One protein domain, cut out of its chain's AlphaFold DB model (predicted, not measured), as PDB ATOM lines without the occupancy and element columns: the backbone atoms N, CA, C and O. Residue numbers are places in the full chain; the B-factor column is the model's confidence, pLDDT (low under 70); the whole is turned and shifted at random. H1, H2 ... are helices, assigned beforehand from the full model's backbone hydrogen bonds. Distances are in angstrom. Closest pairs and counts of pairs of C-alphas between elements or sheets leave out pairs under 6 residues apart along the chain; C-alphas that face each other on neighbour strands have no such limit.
ATOM      1  N   THR A  24      13.785 -13.795  36.461       92.56
ATOM      2  CA  THR A  24      12.511 -13.662  37.168       92.56
ATOM      3  C   THR A  24      11.334 -13.724  36.193       92.56
ATOM      4  O   THR A  24      11.436 -13.350  35.023       92.56
ATOM      5  N   TRP A  25      10.171 -14.157  36.685       90.56
ATOM      6  CA  TRP A  25       8.947 -14.142  35.882       90.56
ATOM      7  C   TRP A  25       8.583 -12.737  35.395       90.56
ATOM      8  O   TRP A  25       8.152 -12.585  34.256       90.56
ATOM      9  N   ASP A  26       8.815 -11.706  36.209       91.69
ATOM     10  CA  ASP A  26       8.580 -10.317  35.813       91.69
ATOM     11  C   ASP A  26       9.411  -9.907  34.592       91.69
ATOM     12  O   ASP A  26       8.889  -9.262  33.682       91.69
ATOM     13  N   GLU A  27      10.687 -10.291  34.531       93.12
ATOM     14  CA  GLU A  27      11.554  -9.981  33.390       93.12
ATOM     15  C   GLU A  27      11.084 -10.678  32.115       93.12
ATOM     16  O   GLU A  27      11.020 -10.047  31.059       93.12
ATOM     17  N   VAL A  28      10.732 -11.960  32.219       93.00
ATOM     18  CA  VAL A  28      10.257 -12.760  31.083       93.00
ATOM     19  C   VAL A  28       8.936 -12.203  30.553       93.00
ATOM     20  O   VAL A  28       8.797 -11.944  29.359       93.00
ATOM     21  N   ILE A  29       7.968 -11.951  31.437       92.69
ATOM     22  CA  ILE A  29       6.643 -11.456  31.044       92.69
ATOM     23  C   ILE A  29       6.730 -10.037  30.464       92.69
ATOM     24  O   ILE A  29       6.051  -9.734  29.480       92.69
ATOM     25  N   ARG A  30       7.588  -9.164  31.010       93.69
ATOM     26  CA  ARG A  30       7.812  -7.820  30.447       93.69
ATOM     27  C   ARG A  30       8.428  -7.872  29.056       93.69
ATOM     28  O   ARG A  30       8.015  -7.104  28.187       93.69
ATOM     29  N   GLU A  31       9.384  -8.765  28.830       93.69
ATOM     30  CA  GLU A  31       9.960  -8.949  27.501       93.69
ATOM     31  C   GLU A  31       8.919  -9.468  26.506       93.69
ATOM     32  O   GLU A  31       8.768  -8.889  25.428       93.69
ATOM     33  N   LEU A  32       8.140 -10.486  26.888       91.62
ATOM     34  CA  LEU A  32       7.051 -11.012  26.061       91.62
ATOM     35  C   LEU A  32       6.048  -9.916  25.683       91.62
ATOM     36  O   LEU A  32       5.654  -9.805  24.521       91.62
ATOM     37  N   LEU A  33       5.681  -9.049  26.633       93.56
ATOM     38  CA  LEU A  33       4.824  -7.891  26.370       93.56
ATOM     39  C   LEU A  33       5.452  -6.914  25.370       93.56
ATOM     40  O   LEU A  33       4.749  -6.394  24.499       93.56
ATOM     41  N   HIS A  34       6.755  -6.653  25.472       94.62
ATOM     42  CA  HIS A  34       7.457  -5.753  24.555       94.62
ATOM     43  C   HIS A  34       7.507  -6.309  23.132       94.62
ATOM     44  O   HIS A  34       7.189  -5.595  22.176       94.62
ATOM     45  N   VAL A  35       7.834  -7.595  22.991       94.25
ATOM     46  CA  VAL A  35       7.837  -8.298  21.701       94.25
ATOM     47  C   VAL A  35       6.436  -8.310  21.099       94.25
ATOM     48  O   VAL A  35       6.269  -7.929  19.941       94.25
ATOM     49  N   TYR A  36       5.413  -8.650  21.887       92.81
ATOM     50  CA  TYR A  36       4.026  -8.650  21.427       92.81
ATOM     51  C   TYR A  36       3.586  -7.269  20.920       92.81
ATOM     52  O   TYR A  36       3.016  -7.156  19.833       92.81
ATOM     53  N   ARG A  37       3.886  -6.195  21.668       92.25
ATOM     54  CA  ARG A  37       3.571  -4.815  21.257       92.25
ATOM     55  C   ARG A  37       4.291  -4.430  19.968       92.25
ATOM     56  O   ARG A  37       3.667  -3.854  19.078       92.25
ATOM     57  N   ARG A  38       5.578  -4.771  19.851       94.19
ATOM     58  CA  ARG A  38       6.383  -4.504  18.654       94.19
ATOM     59  C   ARG A  38       5.832  -5.234  17.434       94.19
ATOM     60  O   ARG A  38       5.644  -4.608  16.397       94.19
ATOM     61  N   GLU A  39       5.525  -6.521  17.557       93.81
ATOM     62  CA  GLU A  39       4.962  -7.310  16.457       93.81
ATOM     63  C   GLU A  39       3.564  -6.830  16.064       93.81
ATOM     64  O   GLU A  39       3.256  -6.737  14.875       93.81
ATOM     65  N   LYS A  40       2.728  -6.450  17.036       90.12
ATOM     66  CA  LYS A  40       1.418  -5.851  16.757       90.12
ATOM     67  C   LYS A  40       1.559  -4.543  15.971       90.12
ATOM     68  O   LYS A  40       0.868  -4.366  14.970       90.12
ATOM     69  N   ALA A  41       2.478  -3.665  16.374       88.75
ATOM     70  CA  ALA A  41       2.767  -2.428  15.652       88.75
ATOM     71  C   ALA A  41       3.329  -2.702  14.248       88.75
ATOM     72  O   ALA A  41       2.896  -2.086  13.278       88.75
ATOM     73  N   ARG A  42       4.240  -3.673  14.114       91.25
ATOM     74  CA  ARG A  42       4.812  -4.079  12.825       91.25
ATOM     75  C   ARG A  42       3.739  -4.589  11.866       91.25
ATOM     76  O   ARG A  42       3.718  -4.165  10.715       91.25
ATOM     77  N   LYS A  43       2.820  -5.439  12.339       90.19
ATOM     78  CA  LYS A  43       1.673  -5.917  11.550       90.19
ATOM     79  C   LYS A  43       0.775  -4.760  11.115       90.19
ATOM     80  O   LYS A  43       0.450  -4.672   9.940       90.19
ATOM     81  N   ALA A  44       0.449  -3.838  12.020       86.00
ATOM     82  CA  ALA A  44      -0.360  -2.666  11.681       86.00
ATOM     83  C   ALA A  44       0.309  -1.786  10.609       86.00
ATOM     84  O   ALA A  44      -0.343  -1.373   9.653       86.00
ATOM     85  N   LEU A  45       1.621  -1.551  10.717       86.62
ATOM     86  CA  LEU A  45       2.389  -0.817   9.707       86.62
ATOM     87  C   LEU A  45       2.440  -1.547   8.360       86.62
ATOM     88  O   LEU A  45       2.386  -0.902   7.317       86.62
ATOM     89  N   MET A  46       2.550  -2.878   8.363       88.88
ATOM     90  CA  MET A  46       2.493  -3.669   7.132       88.88
ATOM     91  C   MET A  46       1.131  -3.560   6.450       88.88
ATOM     92  O   MET A  46       1.090  -3.410   5.233       88.88
ATOM     93  N   GLU A  47       0.036  -3.598   7.210       85.31
ATOM     94  CA  GLU A  47      -1.301  -3.400   6.648       85.31
ATOM     95  C   GLU A  47      -1.483  -1.973   6.120       85.31
ATOM     96  O   GLU A  47      -1.957  -1.803   5.003       85.31
ATOM     97  N   LEU A  48      -1.002  -0.954   6.840       81.00
ATOM     98  CA  LEU A  48      -0.999   0.435   6.365       81.00
ATOM     99  C   LEU A  48      -0.239   0.607   5.043       81.00
ATOM    100  O   LEU A  48      -0.704   1.317   4.162       81.00
ATOM    101  N   ARG A  49       0.903  -0.069   4.864       81.50
ATOM    102  CA  ARG A  49       1.685  -0.004   3.614       81.50
ATOM    103  C   ARG A  49       0.976  -0.610   2.402       81.50
ATOM    104  O   ARG A  49       1.355  -0.296   1.281       81.50
ATOM    105  N   LYS A  50      -0.008  -1.489   2.606       82.88
ATOM    106  CA  LYS A  50      -0.820  -2.060   1.519       82.88
ATOM    107  C   LYS A  50      -1.946  -1.123   1.082       82.88
ATOM    108  O   LYS A  50      -2.621  -1.408   0.095       82.88
ATOM    109  N   ILE A  51      -2.195  -0.057   1.838       77.56
ATOM    110  CA  ILE A  51      -3.277   0.880   1.576       77.56
ATOM    111  C   ILE A  51      -2.749   1.977   0.639       77.56
ATOM    112  O   ILE A  51      -1.728   2.593   0.948       77.56
ATOM    113  N   PRO A  52      -3.409   2.213  -0.509       74.94
ATOM    114  CA  PRO A  52      -3.073   3.314  -1.407       74.94
ATOM    115  C   PRO A  52      -3.121   4.670  -0.683       74.94
ATOM    116  O   PRO A  52      -4.016   4.910   0.126       74.94
ATOM    117  N   LEU A  53      -2.151   5.551  -0.953       67.88
ATOM    118  CA  LEU A  53      -2.016   6.865  -0.293       67.88
ATOM    119  C   LEU A  53      -3.157   7.845  -0.630       67.88
ATOM    120  O   LEU A  53      -3.324   8.846   0.058       67.88
ATOM    121  N   ASP A  54      -3.926   7.551  -1.673       74.06
ATOM    122  CA  ASP A  54      -5.098   8.278  -2.163       74.06
ATOM    123  C   ASP A  54      -6.424   7.816  -1.526       74.06
ATOM    124  O   ASP A  54      -7.485   8.345  -1.853       74.06
ATOM    125  N   MET A  55      -6.382   6.849  -0.603       71.00
ATOM    126  CA  MET A  55      -7.566   6.302   0.060       71.00
ATOM    127  C   MET A  55      -8.025   7.192   1.229       71.00
ATOM    128  O   MET A  55      -7.224   7.585   2.081       71.00
ATOM    129  N   GLU A  56      -9.328   7.478   1.312       76.31
ATOM    130  CA  GLU A  56      -9.900   8.291   2.392       76.31
ATOM    131  C   GLU A  56      -9.672   7.640   3.768       76.31
ATOM    132  O   GLU A  56      -9.823   6.429   3.948       76.31
ATOM    133  N   TYR A  57      -9.388   8.455   4.791       68.56
ATOM    134  CA  TYR A  57      -9.093   7.995   6.159       68.56
ATOM    135  C   TYR A  57     -10.150   7.029   6.727       68.56
ATOM    136  O   TYR A  57      -9.830   6.090   7.465       68.56
ATOM    137  N   ARG A  58     -11.420   7.223   6.351       71.06
ATOM    138  CA  ARG A  58     -12.537   6.361   6.757       71.06
ATOM    139  C   ARG A  58     -12.410   4.939   6.199       71.06
ATOM    140  O   ARG A  58     -12.656   3.977   6.926       71.06
ATOM    141  N   GLU A  59     -11.981   4.799   4.949       71.94
ATOM    142  CA  GLU A  59     -11.759   3.507   4.290       71.94
ATOM    143  C   GLU A  59     -10.515   2.797   4.843       71.94
ATOM    144  O   GLU A  59     -10.531   1.582   5.065       71.94
ATOM    145  N   VAL A  60      -9.466   3.564   5.161       71.62
ATOM    146  CA  VAL A  60      -8.252   3.066   5.827       71.62
ATOM    147  C   VAL A  60      -8.581   2.469   7.203       71.62
ATOM    148  O   VAL A  60      -8.161   1.351   7.508       71.62
ATOM    149  N   ARG A  61      -9.387   3.158   8.030       71.06
ATOM    150  CA  ARG A  61      -9.812   2.650   9.354       71.06
ATOM    151  C   ARG A  61     -10.599   1.344   9.269       71.06
ATOM    152  O   ARG A  61     -10.353   0.444  10.075       71.06
ATOM    153  N   LEU A  62     -11.529   1.248   8.316       73.75
ATOM    154  CA  LEU A  62     -12.355   0.055   8.101       73.75
ATOM    155  C   LEU A  62     -11.498  -1.161   7.734       73.75
ATOM    156  O   LEU A  62     -11.669  -2.224   8.331       73.75
ATOM    157  N   LYS A  63     -10.526  -0.998   6.827       70.50
ATOM    158  CA  LYS A  63      -9.591  -2.075   6.450       70.50
ATOM    159  C   LYS A  63      -8.701  -2.540   7.602       70.50
ATOM    160  O   LYS A  63      -8.349  -3.714   7.661       70.50
ATOM    161  N   LEU A  64      -8.358  -1.646   8.526       71.00
ATOM    162  CA  LEU A  64      -7.511  -1.960   9.682       71.00
ATOM    163  C   LEU A  64      -8.286  -2.513  10.887       71.00
ATOM    164  O   LEU A  64      -7.674  -2.815  11.912       71.00
ATOM    165  N   GLY A  65      -9.615  -2.642  10.799       70.94
ATOM    166  CA  GLY A  65     -10.439  -3.195  11.880       70.94
ATOM    167  C   GLY A  65     -10.415  -2.366  13.171       70.94
ATOM    168  O   GLY A  65     -10.681  -2.894  14.251       70.94
TER     169      GLY A  65
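Overview. This is residues 24 to 65 of the 68 residues of an uncharacterized protein of Candidatus Korarchaeota archaeon (UniProt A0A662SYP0). One long helix, H1, makes the length of a rod, and past its last residue, Arg 49, a short link of 7 residues turns back into a small helix, H2, set at a steep angle close to the last turns of H1. Residues 24 to 43, of which 25 to 43 belong to H1, stand free as a long arm. The printed part has 42 residues with two named helices, H1 then H2, and no named strand; the class is all helix. It is extended, with a radius of gyration of the C-alphas of 15.0 A and spans of 48 by 14 by 9 A.

Arrangement. H1, residues 25 to 49, and H2, residues 57 to 63, are close but not clearly touching; their closest C-alphas, those of Leu 48 and Val 60, are 7.7 A apart. They run opposite ways at a steep tilt of 64 degrees. In H1 and H2 every O i to N i+4 pair is within hydrogen-bond range.

Along the chain. H1 begins at C-alpha 25 (8.947, -14.142, 35.882) and ends at C-alpha 49 (1.685, -0.004, 3.614), 36.0 A away. H2 ends at C-alpha 63 (-9.591, -2.075, 6.450), 10.1 A from C-alpha 57.

Size, cuts and confidence. The C-alphas of Thr 24 and Asp 54, the two farthest apart, are 48.4 A apart. The printed part has no cut, and the link from H1 to H2 is short. Mean pLDDT of the printed part is 83.9; residues 53 and 57 are under 70.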